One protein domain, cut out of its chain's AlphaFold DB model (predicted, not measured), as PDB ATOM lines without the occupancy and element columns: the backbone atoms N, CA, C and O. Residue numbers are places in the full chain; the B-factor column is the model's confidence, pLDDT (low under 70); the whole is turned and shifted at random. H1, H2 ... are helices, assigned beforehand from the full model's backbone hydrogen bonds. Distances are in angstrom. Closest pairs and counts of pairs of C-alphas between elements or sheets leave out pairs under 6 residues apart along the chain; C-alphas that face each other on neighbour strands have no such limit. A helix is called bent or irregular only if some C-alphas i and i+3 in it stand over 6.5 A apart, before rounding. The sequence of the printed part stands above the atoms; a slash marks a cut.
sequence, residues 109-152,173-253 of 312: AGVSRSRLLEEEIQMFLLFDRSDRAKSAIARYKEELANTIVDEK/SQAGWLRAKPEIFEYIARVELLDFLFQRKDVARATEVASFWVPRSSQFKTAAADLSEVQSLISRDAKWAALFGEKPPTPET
ATOM      1  N   ALA A 109      72.518  94.049 112.938       57.12
ATOM      2  CA  ALA A 109      72.366  93.906 111.472       57.12
ATOM      3  C   ALA A 109      72.539  92.502 110.843       57.12
ATOM      4  O   ALA A 109      72.421  92.377 109.629       57.12
ATOM      5  N   GLY A 110      72.826  91.427 111.588       59.84
ATOM      6  CA  GLY A 110      72.882  90.067 111.004       59.84
ATOM      7  C   GLY A 110      74.003  89.808 109.974       59.84
ATOM      8  O   GLY A 110      74.029  88.753 109.341       59.84
ATOM      9  N   VAL A 111      74.955  90.732 109.813       63.41
ATOM     10  CA  VAL A 111      76.102  90.597 108.902       63.41
ATOM     11  C   VAL A 111      77.137  89.630 109.486       63.41
ATOM     12  O   VAL A 111      77.526  89.743 110.652       63.41
ATOM     13  N   SER A 112      77.600  88.666 108.682       66.69
ATOM     14  CA  SER A 112      78.644  87.723 109.105       66.69
ATOM     15  C   SER A 112      79.996  88.427 109.252       66.69
ATOM     16  O   SER A 112      80.320  89.349 108.499       66.69
ATOM     17  N   ARG A 113      80.832  87.987 110.201       65.69
ATOM     18  CA  ARG A 113      82.145  88.618 110.410       65.69
ATOM     19  C   ARG A 113      83.087  88.409 109.223       65.69
ATOM     20  O   ARG A 113      83.842  89.316 108.894       65.69
ATOM     21  N   SER A 114      82.973  87.274 108.528       65.06
ATOM     22  CA  SER A 114      83.695  87.024 107.272       65.06
ATOM     23  C   SER A 114      83.420  88.101 106.226       65.06
ATOM     24  O   SER A 114      84.354  88.606 105.617       65.06
ATOM     25  N   ARG A 115      82.163  88.536 106.087       70.88
ATOM     26  CA  ARG A 115      81.811  89.602 105.147       70.88
ATOM     27  C   ARG A 115      82.417  90.949 105.544       70.88
ATOM     28  O   ARG A 115      82.902  91.668 104.681       70.88
ATOM     29  N   LEU A 116      82.440  91.280 106.837       72.69
ATOM     30  CA  LEU A 116      83.093  92.508 107.315       72.69
ATOM     31  C   LEU A 116      84.603  92.509 107.027       72.69
ATOM     32  O   LEU A 116      85.167  93.556 106.720       72.69
ATOM     33  N   LEU A 117      85.247  91.342 107.101       70.25
ATOM     34  CA  LEU A 117      86.661  91.179 106.771       70.25
ATOM     35  C   LEU A 117      86.933  91.284 105.266       70.25
ATOM     36  O   LEU A 117      87.892  91.929 104.841       70.25
ATOM     37  N   GLU A 118      86.075  90.678 104.450       72.75
ATOM     38  CA  GLU A 118      86.122  90.837 102.997       72.75
ATOM     39  C   GLU A 118      85.949  92.305 102.597       72.75
ATOM     40  O   GLU A 118      86.679  92.796 101.739       72.75
ATOM     41  N   GLU A 119      85.044  93.035 103.252       78.62
ATOM     42  CA  GLU A 119      84.860  94.473 103.047       78.62
ATOM     43  C   GLU A 119      86.082  95.292 103.495       78.62
ATOM     44  O   GLU A 119      86.465  96.217 102.787       78.62
ATOM     45  N   GLU A 120      86.742  94.938 104.604       76.31
ATOM     46  CA  GLU A 120      88.004  95.555 105.060       76.31
ATOM     47  C   GLU A 120      89.116  95.400 104.006       76.31
ATOM     48  O   GLU A 120      89.806  96.365 103.678       76.31
ATOM     49  N   ILE A 121      89.251  94.231 103.381       74.62
ATOM     50  CA  ILE A 121      90.239  94.019 102.306       74.62
ATOM     51  C   ILE A 121      89.820  94.697 101.009       74.62
ATOM     52  O   ILE A 121      90.662  95.266 100.312       74.62
ATOM     53  N   GLN A 122      88.527  94.673 100.692       79.94
ATOM     54  CA  GLN A 122      87.987  95.387  99.545       79.94
ATOM     55  C   GLN A 122      88.224  96.894  99.691       79.94
ATOM     56  O   GLN A 122      88.583  97.538  98.713       79.94
ATOM     57  N   MET A 123      88.119  97.450 100.900       86.25
ATOM     58  CA  MET A 123      88.479  98.837 101.187       86.25
ATOM     59  C   MET A 123      89.952  99.118 100.894       86.25
ATOM     60  O   MET A 123      90.234 100.088 100.200       86.25
ATOM     61  N   PHE A 124      90.884  98.269 101.346       81.06
ATOM     62  CA  PHE A 124      92.305  98.426 101.002       81.06
ATOM     63  C   PHE A 124      92.537  98.386  99.486       81.06
ATOM     64  O   PHE A 124      93.262  99.224  98.959       81.06
ATOM     65  N   LEU A 125      91.901  97.446  98.784       85.38
ATOM     66  CA  LEU A 125      92.021  97.305  97.332       85.38
ATOM     67  C   LEU A 125      91.474  98.521  96.575       85.38
ATOM     68  O   LEU A 125      92.106  98.995  95.630       85.38
ATOM     69  N   LEU A 126      90.292  99.004  96.959       90.56
ATOM     70  CA  LEU A 126      89.664 100.162  96.326       90.56
ATOM     71  C   LEU A 126      90.457 101.433  96.617       90.56
ATOM     72  O   LEU A 126      90.737 102.201  95.702       90.56
ATOM     73  N   PHE A 127      90.884 101.610  97.868       90.69
ATOM     74  CA  PHE A 127      91.708 102.738  98.274       90.69
ATOM     75  C   PHE A 127      93.030 102.774  97.503       90.69
ATOM     76  O   PHE A 127      93.409 103.831  97.021       90.69
ATOM     77  N   ASP A 128      93.685 101.628  97.290       88.56
ATOM     78  CA  ASP A 128      94.958 101.561  96.556       88.56
ATOM     79  C   ASP A 128      94.862 102.018  95.091       88.56
ATOM     80  O   ASP A 128      95.842 102.440  94.471       88.56
ATOM     81  N   ARG A 129      93.659 101.928  94.521       90.88
ATOM     82  CA  ARG A 129      93.375 102.300  93.132       90.88
ATOM     83  C   ARG A 129      92.688 103.656  93.006       90.88
ATOM     84  O   ARG A 129      92.624 104.175  91.893       90.88
ATOM     85  N   SER A 130      92.205 104.226  94.107       93.25
ATOM     86  CA  SER A 130      91.359 105.416  94.112       93.25
ATOM     87  C   SER A 130      92.151 106.692  93.835       93.25
ATOM     88  O   SER A 130      93.142 107.002  94.494       93.25
ATOM     89  N   ASP A 131      91.667 107.506  92.897       93.25
ATOM     90  CA  ASP A 131      92.228 108.839  92.655       93.25
ATOM     91  C   ASP A 131      91.914 109.818  93.797       93.25
ATOM     92  O   ASP A 131      92.707 110.723  94.083       93.25
ATOM     93  N   ARG A 132      90.800 109.602  94.513       92.44
ATOM     94  CA  ARG A 132      90.457 110.342  95.735       92.44
ATOM     95  C   ARG A 132      91.478 110.051  96.837       92.44
ATOM     96  O   ARG A 132      91.968 110.985  97.470       92.44
ATOM     97  N   ALA A 133      91.857 108.782  97.007       91.44
ATOM     98  CA  ALA A 133      92.896 108.361  97.944       91.44
ATOM     99  C   ALA A 133      94.272 108.942  97.585       91.44
ATOM    100  O   ALA A 133      94.913 109.556  98.439       91.44
ATOM    101  N   LYS A 134      94.695 108.846  96.314       93.31
ATOM    102  CA  LYS A 134      95.950 109.461  95.832       93.31
ATOM    103  C   LYS A 134      96.013 110.952  96.134       93.31
ATOM    104  O   LYS A 134      97.021 111.439  96.638       93.31
ATOM    105  N   SER A 135      94.928 111.667  95.844       92.75
ATOM    106  CA  SER A 135      94.850 113.114  96.052       92.75
ATOM    107  C   SER A 135      94.919 113.480  97.534       92.75
ATOM    108  O   SER A 135      95.606 114.430  97.900       92.75
ATOM    109  N   ALA A 136      94.250 112.716  98.400       91.69
ATOM    110  CA  ALA A 136      94.301 112.936  99.840       91.69
ATOM    111  C   ALA A 136      95.688 112.653 100.428       91.69
ATOM    112  O   ALA A 136      96.175 113.440 101.233       91.69
ATOM    113  N   ILE A 137      96.356 111.582  99.985       92.00
ATOM    114  CA  ILE A 137      97.736 111.293 100.392       92.00
ATOM    115  C   ILE A 137      98.673 112.414  99.937       92.00
ATOM    116  O   ILE A 137      99.512 112.850 100.716       92.00
ATOM    117  N   ALA A 138      98.531 112.909  98.704       90.81
ATOM    118  CA  ALA A 138      99.359 114.005  98.203       90.81
ATOM    119  C   ALA A 138      99.195 115.282  99.045       90.81
ATOM    120  O   ALA A 138     100.197 115.866  99.451       90.81
ATOM    121  N   ARG A 139      97.950 115.661  99.375       90.94
ATOM    122  CA  ARG A 139      97.663 116.803 100.261       90.94
ATOM    123  C   ARG A 139      98.253 116.609 101.652       90.94
ATOM    124  O   ARG A 139      98.908 117.504 102.163       90.94
ATOM    125  N   TYR A 140      98.094 115.421 102.229       90.31
ATOM    126  CA  TYR A 140      98.654 115.118 103.543       90.31
ATOM    127  C   TYR A 140     100.189 115.203 103.555       90.31
ATOM    128  O   TYR A 140     100.778 115.754 104.482       90.31
ATOM    129  N   LYS A 141     100.857 114.715 102.502       88.00
ATOM    130  CA  LYS A 141     102.315 114.855 102.355       88.00
ATOM    131  C   LYS A 141     102.747 116.319 102.260       88.00
ATOM    132  O   LYS A 141     103.772 116.684 102.829       88.00
ATOM    133  N   GLU A 142     101.979 117.150 101.561       87.31
ATOM    134  CA  GLU A 142     102.231 118.590 101.462       87.31
ATOM    135  C   GLU A 142     102.039 119.297 102.816       87.31
ATOM    136  O   GLU A 142     102.899 120.073 103.227       87.31
ATOM    137  N   GLU A 143     100.982 118.969 103.563       85.44
ATOM    138  CA  GLU A 143     100.739 119.482 104.922       85.44
ATOM    139  C   GLU A 143     101.870 119.108 105.895       85.44
ATOM    140  O   GLU A 143     102.354 119.958 106.650       85.44
ATOM    141  N   LEU A 144     102.349 117.861 105.840       81.25
ATOM    142  CA  LEU A 144     103.507 117.415 106.619       81.25
ATOM    143  C   LEU A 144     104.775 118.190 106.241       81.25
ATOM    144  O   LEU A 144     105.527 118.616 107.120       81.25
ATOM    145  N   ALA A 145     105.010 118.404 104.944       80.69
ATOM    146  CA  ALA A 145     106.163 119.158 104.466       80.69
ATOM    147  C   ALA A 145     106.125 120.624 104.930       80.69
ATOM    148  O   ALA A 145     107.153 121.145 105.364       80.69
ATOM    149  N   ASN A 146     104.953 121.262 104.898       76.31
ATOM    150  CA  ASN A 146     104.772 122.646 105.339       76.31
ATOM    151  C   ASN A 146     104.972 122.793 106.853       76.31
ATOM    152  O   ASN A 146     105.699 123.682 107.282       76.31
ATOM    153  N   THR A 147     104.460 121.853 107.653       69.75
ATOM    154  CA  THR A 147     104.661 121.846 109.115       69.75
ATOM    155  C   THR A 147     106.151 121.789 109.488       69.75
ATOM    156  O   THR A 147     106.616 122.520 110.360       69.75
ATOM    157  N   ILE A 148     106.943 120.984 108.769       63.66
ATOM    158  CA  ILE A 148     108.401 120.880 108.970       63.66
ATOM    159  C   ILE A 148     109.131 122.180 108.586       63.66
ATOM    160  O   ILE A 148     110.199 122.486 109.127       63.66
ATOM    161  N   VAL A 149     108.610 122.923 107.608       61.19
ATOM    162  CA  VAL A 149     109.172 124.211 107.179       61.19
ATOM    163  C   VAL A 149     108.817 125.313 108.179       61.19
ATOM    164  O   VAL A 149     109.700 126.092 108.540       61.19
ATOM    165  N   ASP A 150     107.591 125.336 108.694       57.62
ATOM    166  CA  ASP A 150     107.146 126.316 109.688       57.62
ATOM    167  C   ASP A 150     107.894 126.148 111.021       57.62
ATOM    168  O   ASP A 150     108.436 127.123 111.544       57.62
ATOM    169  N   GLU A 151     108.103 124.912 111.494       57.72
ATOM    170  CA  GLU A 151     108.939 124.631 112.678       57.72
ATOM    171  C   GLU A 151     110.397 125.100 112.515       57.72
ATOM    172  O   GLU A 151     111.047 125.502 113.483       57.72
ATOM    173  N   LYS A 152     110.937 125.076 111.289       55.47
ATOM    174  CA  LYS A 152     112.279 125.608 110.995       55.47
ATOM    175  C   LYS A 152     112.313 127.134 110.946       55.47
ATOM    176  O   LYS A 152     113.376 127.710 111.170       55.47
ATOM    177  N   SER A 173     102.948 102.008  99.550       78.69
ATOM    178  CA  SER A 173     101.698 101.924  98.790       78.69
ATOM    179  C   SER A 173     100.604 102.780  99.426       78.69
ATOM    180  O   SER A 173     100.662 103.122 100.611       78.69
ATOM    181  N   GLN A 174      99.561 103.087  98.654       82.62
ATOM    182  CA  GLN A 174      98.393 103.810  99.161       82.62
ATOM    183  C   GLN A 174      97.650 102.978 100.217       82.62
ATOM    184  O   GLN A 174      97.298 103.501 101.272       82.62
ATOM    185  N   ALA A 175      97.485 101.667 100.004       79.69
ATOM    186  CA  ALA A 175      96.956 100.770 101.037       79.69
ATOM    187  C   ALA A 175      97.799 100.793 102.331       79.69
ATOM    188  O   ALA A 175      97.259 100.699 103.436       79.69
ATOM    189  N   GLY A 176      99.116 100.963 102.208       76.12
ATOM    190  CA  GLY A 176     100.032 101.150 103.326       76.12
ATOM    191  C   GLY A 176      99.751 102.435 104.107       76.12
ATOM    192  O   GLY A 176      99.733 102.398 105.335       76.12
ATOM    193  N   TRP A 177      99.453 103.540 103.416       82.88
ATOM    194  CA  TRP A 177      99.042 104.804 104.044       82.88
ATOM    195  C   TRP A 177      97.735 104.673 104.824       82.88
ATOM    196  O   TRP A 177      97.666 105.129 105.964       82.88
ATOM    197  N   LEU A 178      96.736 103.984 104.265       81.75
ATOM    198  CA  LEU A 178      95.477 103.709 104.964       81.75
ATOM    199  C   LEU A 178      95.694 102.918 106.261       81.75
ATOM    200  O   LEU A 178      95.044 103.186 107.264       81.75
ATOM    201  N   ARG A 179      96.627 101.957 106.254       75.88
ATOM    202  CA  ARG A 179      96.982 101.192 107.457       75.88
ATOM    203  C   ARG A 179      97.766 102.029 108.468       75.88
ATOM    204  O   ARG A 179      97.594 101.829 109.664       75.88
ATOM    205  N   ALA A 180      98.664 102.890 107.997       73.12
ATOM    206  CA  ALA A 180      99.550 103.672 108.854       73.12
ATOM    207  C   ALA A 180      98.834 104.844 109.543       73.12
ATOM    208  O   ALA A 180      99.185 105.166 110.674       73.12
ATOM    209  N   LYS A 181      97.856 105.470 108.871       77.75
ATOM    210  CA  LYS A 181      97.082 106.623 109.370       77.75
ATOM    211  C   LYS A 181      95.568 106.434 109.131       77.75
ATOM    212  O   LYS A 181      94.961 107.190 108.358       77.75
ATOM    213  N   PRO A 182      94.929 105.401 109.716       75.38
ATOM    214  CA  PRO A 182      93.505 105.122 109.508       75.38
ATOM    215  C   PRO A 182      92.600 106.280 109.952       75.38
ATOM    216  O   PRO A 182      91.593 106.548 109.304       75.38
ATOM    217  N   GLU A 183      92.982 107.028 110.983       78.31
ATOM    218  CA  GLU A 183      92.268 108.208 111.482       78.31
ATOM    219  C   GLU A 183      92.130 109.328 110.442       78.31
ATOM    220  O   GLU A 183      91.198 110.129 110.517       78.31
ATOM    221  N   ILE A 184      93.026 109.361 109.454       84.12
ATOM    222  CA  ILE A 184      93.016 110.338 108.363       84.12
ATOM    223  C   ILE A 184      92.298 109.770 107.140       84.12
ATOM    224  O   ILE A 184      91.548 110.476 106.471       84.12
ATOM    225  N   PHE A 185      92.528 108.494 106.822       87.75
ATOM    226  CA  PHE A 185      92.164 107.937 105.518       87.75
ATOM    227  C   PHE A 185      90.965 106.978 105.532       87.75
ATOM    228  O   PHE A 185      90.426 106.684 104.461       87.75
ATOM    229  N   GLU A 186      90.495 106.508 106.696       86.25
ATOM    230  CA  GLU A 186      89.394 105.533 106.781       86.25
ATOM    231  C   GLU A 186      88.133 106.048 106.085       86.25
ATOM    232  O   GLU A 186      87.520 105.306 105.316       86.25
ATOM    233  N   TYR A 187      87.754 107.315 106.290       88.00
ATOM    234  CA  TYR A 187      86.528 107.849 105.693       88.00
ATOM    235  C   TYR A 187      86.556 107.772 104.160       88.00
ATOM    236  O   TYR A 187      85.543 107.448 103.549       88.00
ATOM    237  N   ILE A 188      87.716 107.989 103.534       92.31
ATOM    238  CA  ILE A 188      87.873 107.889 102.080       92.31
ATOM    239  C   ILE A 188      87.683 106.440 101.647       92.31
ATOM    240  O   ILE A 188      86.874 106.173 100.766       92.31
ATOM    241  N   ALA A 189      88.361 105.497 102.306       90.56
ATOM    242  CA  ALA A 189      88.221 104.074 102.003       90.56
ATOM    243  C   ALA A 189      86.765 103.588 102.142       90.56
ATOM    244  O   ALA A 189      86.310 102.737 101.379       90.56
ATOM    245  N   ARG A 190      86.004 104.160 103.083       89.19
ATOM    246  CA  ARG A 190      84.568 103.892 103.246       89.19
ATOM    247  C   ARG A 190      83.728 104.458 102.113       89.19
ATOM    248  O   ARG A 190      82.784 103.796 101.695       89.19
ATOM    249  N   VAL A 191      84.042 105.661 101.634       93.88
ATOM    250  CA  VAL A 191      83.361 106.255 100.475       93.88
ATOM    251  C   VAL A 191      83.634 105.420  99.224       93.88
ATOM    252  O   VAL A 191      82.705 105.147  98.472       93.88
ATOM    253  N   GLU A 192      84.865 104.935  99.040       94.69
ATOM    254  CA  GLU A 192      85.198 104.014  97.945       94.69
ATOM    255  C   GLU A 192      84.418 102.695  98.040       94.69
ATOM    256  O   GLU A 192      83.877 102.218  97.044       94.69
ATOM    257  N   LEU A 193      84.309 102.110  99.241       92.31
ATOM    258  CA  LEU A 193      83.475 100.926  99.458       92.31
ATOM    259  C   LEU A 193      82.005 101.207  99.129       92.31
ATOM    260  O   LEU A 193      81.347 100.365  98.520       92.31
ATOM    261  N   LEU A 194      81.490 102.374  99.519       93.00
ATOM    262  CA  LEU A 194      80.111 102.767  99.255       93.00
ATOM    263  C   LEU A 194      79.838 102.880  97.745       93.00
ATOM    264  O   LEU A 194      78.875 102.289  97.260       93.00
ATOM    265  N   ASP A 195      80.714 103.560  97.001       95.12
ATOM    266  CA  ASP A 195      80.644 103.659  95.536       95.12
ATOM    267  C   ASP A 195      80.721 102.271  94.873       95.12
ATOM    268  O   ASP A 195      79.882 101.902  94.049       95.12
ATOM    269  N   PHE A 196      81.647 101.418  95.316       94.31
ATOM    270  CA  PHE A 196      81.748 100.041  94.831       94.31
ATOM    271  C   PHE A 196      80.468  99.220  95.058       94.31
ATOM    272  O   PHE A 196      80.052  98.460  94.178       94.31
ATOM    273  N   LEU A 197      79.821  99.357  96.219       92.38
ATOM    274  CA  LEU A 197      78.555  98.675  96.500       92.38
ATOM    275  C   LEU A 197      77.448  99.147  95.548       92.38
ATOM    276  O   LEU A 197      76.691  98.312  95.044       92.38
ATOM    277  N   PHE A 198      77.397 100.440  95.220       93.69
ATOM    278  CA  PHE A 198      76.469 100.967  94.217       93.69
ATOM    279  C   PHE A 198      76.751 100.444  92.809       93.69
ATOM    280  O   PHE A 198      75.828  99.995  92.131       93.69
ATOM    281  N   GLN A 199      78.018 100.391  92.394       93.44
ATOM    282  CA  GLN A 199      78.413  99.799  91.109       93.44
ATOM    283  C   GLN A 199      78.005  98.319  91.013       93.44
ATOM    284  O   GLN A 199      77.626  97.833  89.944       93.44
ATOM    285  N   ARG A 200      78.009  97.605  92.145       91.06
ATOM    286  CA  ARG A 200      77.515  96.224  92.262       91.06
ATOM    287  C   ARG A 200      76.005  96.103  92.458       91.06
ATOM    288  O   ARG A 200      75.510  94.979  92.528       91.06
ATOM    289  N   LYS A 201      75.277  97.222  92.506       92.56
ATOM    290  CA  LYS A 201      73.831  97.300  92.765       92.56
ATOM    291  C   LYS A 201      73.416  96.712  94.121       92.56
ATOM    292  O   LYS A 201      72.273  96.293  94.286       92.56
ATOM    293  N   ASP A 202      74.316  96.700  95.104       89.06
ATOM    294  CA  ASP A 202      74.034  96.260  96.476       89.06
ATOM    295  C   ASP A 202      73.585  97.452  97.340       89.06
ATOM    296  O   ASP A 202      74.268  97.896  98.266       89.06
ATOM    297  N   VAL A 203      72.419  98.009  96.995       89.31
ATOM    298  CA  VAL A 203      71.848  99.197  97.662       89.31
ATOM    299  C   VAL A 203      71.513  98.911  99.128       89.31
ATOM    300  O   VAL A 203      71.647  99.794  99.977       89.31
ATOM    301  N   ALA A 204      71.120  97.676  99.453       85.56
ATOM    302  CA  ALA A 204      70.834  97.273 100.827       85.56
ATOM    303  C   ALA A 204      72.089  97.391 101.700       85.56
ATOM    304  O   ALA A 204      72.065  98.092 102.716       85.56
ATOM    305  N   ARG A 205      73.215  96.809 101.259       85.12
ATOM    306  CA  ARG A 205      74.466  96.917 102.010       85.12
ATOM    307  C   ARG A 205      75.012  98.341 102.021       85.12
ATOM    308  O   ARG A 205      75.475  98.797 103.063       85.12
ATOM    309  N   ALA A 206      74.915  99.067 100.906       88.25
ATOM    310  CA  ALA A 206      75.287 100.481 100.851       88.25
ATOM    311  C   ALA A 206      74.510 101.312 101.890       88.25
ATOM    312  O   ALA A 206      75.093 102.129 102.603       88.25
ATOM    313  N   THR A 207      73.211 101.037 102.049       87.81
ATOM    314  CA  THR A 207      72.360 101.681 103.062       87.81
ATOM    315  C   THR A 207      72.817 101.350 104.481       87.81
ATOM    316  O   THR A 207      72.839 102.240 105.328       87.81
ATOM    317  N   GLU A 208      73.203 100.104 104.769       82.50
ATOM    318  CA  GLU A 208      73.727  99.710 106.086       82.50
ATOM    319  C   GLU A 208      75.048 100.416 106.412       82.50
ATOM    320  O   GLU A 208      75.205 100.968 107.504       82.50
ATOM    321  N   VAL A 209      75.978 100.445 105.452       84.19
ATOM    322  CA  VAL A 209      77.266 101.139 105.587       84.19
ATOM    323  C   VAL A 209      77.035 102.628 105.851       84.19
ATOM    324  O   VAL A 209      77.583 103.165 106.816       84.19
ATOM    325  N   ALA A 210      76.186 103.281 105.052       87.50
ATOM    326  CA  ALA A 210      75.855 104.691 105.226       87.50
ATOM    327  C   ALA A 210      75.167 104.958 106.575       87.50
ATOM    328  O   ALA A 210      75.586 105.846 107.312       87.50
ATOM    329  N   SER A 211      74.178 104.144 106.957       84.75
ATOM    330  CA  SER A 211      73.451 104.293 108.230       84.75
ATOM    331  C   SER A 211      74.364 104.192 109.448       84.75
ATOM    332  O   SER A 211      74.144 104.865 110.455       84.75
ATOM    333  N   PHE A 212      75.404 103.365 109.366       81.75
ATOM    334  CA  PHE A 212      76.381 103.261 110.437       81.75
ATOM    335  C   PHE A 212      77.327 104.467 110.480       81.75
ATOM    336  O   PHE A 212      77.572 105.012 111.559       81.75
ATOM    337  N   TRP A 213      77.869 104.880 109.334       83.62
ATOM    338  CA  TRP A 213      78.991 105.820 109.287       83.62
ATOM    339  C   TRP A 213      78.601 107.293 109.228       83.62
ATOM    340  O   TRP A 213      79.300 108.115 109.820       83.62
ATOM    341  N   VAL A 214      77.478 107.635 108.599       88.31
ATOM    342  CA  VAL A 214      76.991 109.020 108.522       88.31
ATOM    343  C   VAL A 214      76.872 109.698 109.900       88.31
ATOM    344  O   VAL A 214      77.386 110.807 110.040       88.31
ATOM    345  N   PRO A 215      76.283 109.080 110.947       83.44
ATOM    346  CA  PRO A 215      76.205 109.718 112.265       83.44
ATOM    347  C   PRO A 215      77.535 109.726 113.041       83.44
ATOM    348  O   PRO A 215      77.620 110.378 114.077       83.44
ATOM    349  N   ARG A 216      78.558 108.989 112.587       82.81
ATOM    350  CA  ARG A 216      79.821 108.772 113.322       82.81
ATOM    351  C   ARG A 216      81.013 109.527 112.741       82.81
ATOM    352  O   ARG A 216      81.992 109.731 113.446       82.81
ATOM    353  N   SER A 217      80.950 109.927 111.475       84.94
ATOM    354  CA  SER A 217      82.028 110.654 110.809       84.94
ATOM    355  C   SER A 217      81.459 111.752 109.915       84.94
ATOM    356  O   SER A 217      80.834 111.483 108.889       84.94
ATOM    357  N   SER A 218      81.704 113.007 110.298       89.62
ATOM    358  CA  SER A 218      81.331 114.178 109.497       89.62
ATOM    359  C   SER A 218      82.070 114.204 108.158       89.62
ATOM    360  O   SER A 218      81.459 114.494 107.135       89.62
ATOM    361  N   GLN A 219      83.354 113.828 108.145       89.75
ATOM    362  CA  GLN A 219      84.155 113.707 106.924       89.75
ATOM    363  C   GLN A 219      83.554 112.680 105.959       89.75
ATOM    364  O   GLN A 219      83.402 112.970 104.775       89.75
ATOM    365  N   PHE A 220      83.146 111.510 106.469       91.19
ATOM    366  CA  PHE A 220      82.445 110.511 105.665       91.19
ATOM    367  C   PHE A 220      81.115 111.048 105.142       91.19
ATOM    368  O   PHE A 220      80.848 110.925 103.953       91.19
ATOM    369  N   LYS A 221      80.292 111.659 106.006       93.81
ATOM    370  CA  LYS A 221      78.993 112.224 105.617       93.81
ATOM    371  C   LYS A 221      79.140 113.207 104.453       93.81
ATOM    372  O   LYS A 221      78.424 113.072 103.466       93.81
ATOM    373  N   THR A 222      80.072 114.152 104.555       92.81
ATOM    374  CA  THR A 222      80.321 115.142 103.502       92.81
ATOM    375  C   THR A 222      80.818 114.474 102.223       92.81
ATOM    376  O   THR A 222      80.212 114.645 101.174       92.81
ATOM    377  N   ALA A 223      81.863 113.645 102.305       91.88
ATOM    378  CA  ALA A 223      82.454 113.023 101.120       91.88
ATOM    379  C   ALA A 223      81.523 112.000 100.432       91.88
ATOM    380  O   ALA A 223      81.588 111.825  99.218       91.88
ATOM    381  N   ALA A 224      80.651 111.322 101.184       93.44
ATOM    382  CA  ALA A 224      79.651 110.410 100.632       93.44
ATOM    383  C   ALA A 224      78.511 111.159  99.924       93.44
ATOM    384  O   ALA A 224      77.988 110.651  98.935       93.44
ATOM    385  N   ALA A 225      78.142 112.357 100.392       92.25
ATOM    386  CA  ALA A 225      77.118 113.190  99.756       92.25
ATOM    387  C   ALA A 225      77.537 113.709  98.365       92.25
ATOM    388  O   ALA A 225      76.679 114.070  97.559       92.25
ATOM    389  N   ASP A 226      78.835 113.691  98.052       91.62
ATOM    390  CA  ASP A 226      79.361 114.038  96.725       91.62
ATOM    391  C   ASP A 226      79.194 112.905  95.694       91.62
ATOM    392  O   ASP A 226      79.420 113.111  94.500       91.62
ATOM    393  N   LEU A 227      78.807 111.694  96.117       93.81
ATOM    394  CA  LEU A 227      78.534 110.596  95.193       93.81
ATOM    395  C   LEU A 227      77.195 110.824  94.479       93.81
ATOM    396  O   LEU A 227      76.153 110.975  95.116       93.81
ATOM    397  N   SER A 228      77.203 110.760  93.145       92.31
ATOM    398  CA  SER A 228      76.004 110.961  92.318       92.31
ATOM    399  C   SER A 228      74.869 109.992  92.665       92.31
ATOM    400  O   SER A 228      73.704 110.390  92.695       92.31
ATOM    401  N   GLU A 229      75.195 108.737  92.982       93.75
ATOM    402  CA  GLU A 229      74.202 107.740  93.390       93.75
ATOM    403  C   GLU A 229      73.571 108.089  94.747       93.75
ATOM    404  O   GLU A 229      72.359 107.969  94.913       93.75
ATOM    405  N   VAL A 230      74.358 108.605  95.699       93.50
ATOM    406  CA  VAL A 230      73.844 109.074  96.996       93.50
ATOM    407  C   VAL A 230      72.917 110.269  96.800       93.50
ATOM    408  O   VAL A 230      71.833 110.285  97.373       93.50
ATOM    409  N   GLN A 231      73.282 111.231  95.950       93.31
ATOM    410  CA  GLN A 231      72.422 112.377  95.624       93.31
ATOM    411  C   GLN A 231      71.103 111.935  94.975       93.31
ATOM    412  O   GLN A 231      70.027 112.406  95.350       93.31
ATOM    413  N   SER A 232      71.173 110.982  94.040       92.69
ATOM    414  CA  SER A 232      69.996 110.361  93.424       92.69
ATOM    415  C   SER A 232      69.099 109.704  94.478       92.69
ATOM    416  O   SER A 232      67.893 109.955  94.496       92.69
ATOM    417  N   LEU A 233      69.673 108.934  95.407       92.19
ATOM    418  CA  LEU A 233      68.930 108.289  96.491       92.19
ATOM    419  C   LEU A 233      68.326 109.303  97.466       92.19
ATOM    420  O   LEU A 233      67.146 109.191  97.770       92.19
ATOM    421  N   ILE A 234      69.064 110.335  97.881       91.94
ATOM    422  CA  ILE A 234      68.538 111.429  98.715       91.94
ATOM    423  C   ILE A 234      67.305 112.069  98.059       91.94
ATOM    424  O   ILE A 234      66.313 112.332  98.732       91.94
ATOM    425  N   SER A 235      67.334 112.271  96.738       89.62
ATOM    426  CA  SER A 235      66.221 112.894  96.009       89.62
ATOM    427  C   SER A 235      64.975 112.009  95.859       89.62
ATOM    428  O   SER A 235      63.908 112.521  95.531       89.62
ATOM    429  N   ARG A 236      65.087 110.691  96.070       89.56
ATOM    430  CA  ARG A 236      64.016 109.713  95.789       89.56
ATOM    431  C   ARG A 236      63.585 108.898  97.004       89.56
ATOM    432  O   ARG A 236      62.500 108.325  96.990       89.56
ATOM    433  N   ASP A 237      64.415 108.832  98.037       90.31
ATOM    434  CA  ASP A 237      64.244 107.966  99.195       90.31
ATOM    435  C   ASP A 237      64.327 108.784 100.495       90.31
ATOM    436  O   ASP A 237      65.346 109.391 100.833       90.31
ATOM    437  N   ALA A 238      63.228 108.784 101.256       87.12
ATOM    438  CA  ALA A 238      63.110 109.547 102.496       87.12
ATOM    439  C   ALA A 238      64.065 109.074 103.602       87.12
ATOM    440  O   ALA A 238      64.451 109.876 104.452       87.12
ATOM    441  N   LYS A 239      64.477 107.799 103.599       89.06
ATOM    442  CA  LYS A 239      65.459 107.275 104.552       89.06
ATOM    443  C   LYS A 239      66.844 107.819 104.225       89.06
ATOM    444  O   LYS A 239      67.544 108.241 105.139       89.06
ATOM    445  N   TRP A 240      67.226 107.860 102.950       92.69
ATOM    446  CA  TRP A 240      68.485 108.477 102.523       92.69
ATOM    447  C   TRP A 240      68.504 109.985 102.773       92.69
ATOM    448  O   TRP A 240      69.485 110.486 103.321       92.69
ATOM    449  N   ALA A 241      67.410 110.696 102.492       90.88
ATOM    450  CA  ALA A 241      67.294 112.109 102.853       90.88
ATOM    451  C   ALA A 241      67.466 112.327 104.368       90.88
ATOM    452  O   ALA A 241      68.316 113.110 104.792       90.88
ATOM    453  N   ALA A 242      66.748 111.560 105.196       91.12
ATOM    454  CA  ALA A 242      66.844 111.654 106.652       91.12
ATOM    455  C   ALA A 242      68.248 111.313 107.182       91.12
ATOM    456  O   ALA A 242      68.750 112.010 108.064       91.12
ATOM    457  N   LEU A 243      68.907 110.286 106.629       89.75
ATOM    458  CA  LEU A 243      70.278 109.909 106.987       89.75
ATOM    459  C   LEU A 243      71.246 111.082 106.806       89.75
ATOM    460  O   LEU A 243      72.056 111.360 107.690       89.75
ATOM    461  N   PHE A 244      71.136 111.801 105.690       92.50
ATOM    462  CA  PHE A 244      72.014 112.928 105.384       92.50
ATOM    463  C   PHE A 244      71.526 114.263 105.970       92.50
ATOM    464  O   PHE A 244      72.267 115.245 105.948       92.50
ATOM    465  N   GLY A 245      70.370 114.290 106.639       87.62
ATOM    466  CA  GLY A 245      69.790 115.507 107.215       87.62
ATOM    467  C   GLY A 245      69.192 116.447 106.166       87.62
ATOM    468  O   GLY A 245      69.074 117.642 106.416       87.62
ATOM    469  N   GLU A 246      68.839 115.903 105.005       86.12
ATOM    470  CA  GLU A 246      68.175 116.603 103.911       86.12
ATOM    471  C   GLU A 246      66.654 116.519 104.061       86.12
ATOM    472  O   GLU A 246      66.113 115.620 104.715       86.12
ATOM    473  N   LYS A 247      65.934 117.468 103.452       79.56
ATOM    474  CA  LYS A 247      64.466 117.429 103.467       79.56
ATOM    475  C   LYS A 247      63.991 116.177 102.718       79.56
ATOM    476  O   LYS A 247      64.472 115.940 101.609       79.56
ATOM    477  N   PRO A 248      63.057 115.392 103.286       73.38
ATOM    478  CA  PRO A 248      62.527 114.231 102.590       73.38
ATOM    479  C   PRO A 248      61.900 114.683 101.268       73.38
ATOM    480  O   PRO A 248      61.323 115.778 101.225       73.38
ATOM    481  N   PRO A 249      61.999 113.874 100.200       71.44
ATOM    482  CA  PRO A 249      61.314 114.185  98.959       71.44
ATOM    483  C   PRO A 249      59.834 114.382  99.276       71.44
ATOM    484  O   PRO A 249      59.202 113.523  99.898       71.44
ATOM    485  N   THR A 250      59.304 115.554  98.923       69.50
ATOM    486  CA  THR A 250      57.878 115.837  99.072       69.50
ATOM    487  C   THR A 250      57.139 114.716  98.351       69.50
ATOM    488  O   THR A 250      57.454 114.488  97.180       69.50
ATOM    489  N   PRO A 251      56.211 113.988  99.002       63.53
ATOM    490  CA  PRO A 251      55.370 113.062  98.266       63.53
ATOM    491  C   PRO A 251      54.729 113.880  97.151       63.53
ATOM    492  O   PRO A 251      54.129 114.917  97.435       63.53
ATOM    493  N   GLU A 252      54.952 113.492  95.896       51.94
ATOM    494  CA  GLU A 252      54.299 114.130  94.763       51.94
ATOM    495  C   GLU A 252      52.795 113.984  94.983       51.94
ATOM    496  O   GLU A 252      52.190 112.947  94.710       51.94
ATOM    497  N   THR A 253      52.180 115.020  95.548       43.47
ATOM    498  CA  THR A 253      50.740 115.165  95.552       43.47
ATOM    499  C   THR A 253      50.380 115.331  94.091       43.47
ATOM    500  O   THR A 253      50.561 116.406  93.516       43.47
TER     501      THR A 253
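Overview. This is residues 109 to 152 and 173 to 253 of the 312 residues of an uncharacterized protein of Leptospiraceae bacterium (UniProt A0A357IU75). A cluster of helices gathers round H4, which lies in the middle, with H1 crossing it and H5 and H6 packed along it at shallow tilts. From this body the long helix H2 reaches away, and its residues 141 to 152 stick out as an arm, while H7 and H8 make a corner at the other end. You have 125 printed residues with eight named helices, H1 to H8 in chain order, and no named strand, an all helix class. The whole is only just compact, close to loose, with a radius of gyration of the C-alphas of 16.6 A, and it spans 64 by 34 by 22 A.

Arrangement. Begin with H2, residues 131 to 152, the longest helix. With residues 132 to 136 alone it touches the hub, H4, residues 182 to 199, at a shallow tilt of 14 degrees, opposite ways; the closest C-alphas, of Ala 133 and Ile 188, are 6.5 A apart. H4 is irregular: C-alphas 184 and 187 are 7.4 A apart. H1, residues 113 to 129, touches H4 about perpendicular, at 82 degrees, with the closest C-alphas, of Phe 127 and Ala 189, 5.3 A apart. H3, residues 174 to 180, forms a helical hairpin with H4; the closest C-alphas, of Leu 178 and Phe 185, are 5.4 A apart. H5, residues 203 to 213, forms another with H4, where the C-alphas of Leu 194 and Ala 206 come closest at 5.6 A. H6, residues 218 to 225, touches H4 the same way at a shallow tilt of 22 degrees, closest at the C-alphas of Tyr 187 and Phe 220, 4.9 A. H7, residues 228 to 236, and H8, residues 238 to 244, touch only at the corner by their link, where the C-alphas of Ile 234 and Ala 241 come closest at 4.4 A. H8 only just touches H5, with 3 pairs of C-alphas within 8 A, closest at Ser 211 and Leu 243, 6.6 A. H2 is apart from H7 and H8. Each O i to N i+4 pair is within hydrogen-bond range in H1, H2, H3, H5, H6, H7 and H8; in H4 it is 12 of 14.

Along the chain. Find C-alpha 131 at (92.228, 108.839, 92.655); from there H2 runs 31.9 A to C-alpha 152 at (112.279, 125.608, 110.995). H1 measures 24.7 A, H4 24.4 A and H5 15.2 A. The last helix, H8, ends at C-alpha 244, at (72.014, 112.928, 105.384).

Size, cuts and confidence. The two C-alphas farthest apart, of Lys 152 and Thr 253, are 64.3 A apart. Residues 153 to 172 are cut out, and C-alphas 152 and 173 are 28.7 A apart across the cut. The links that are printed whole are tight. The model's pLDDT is under 70 at residues 109 to 114, 147 to 152 and 250 to 253.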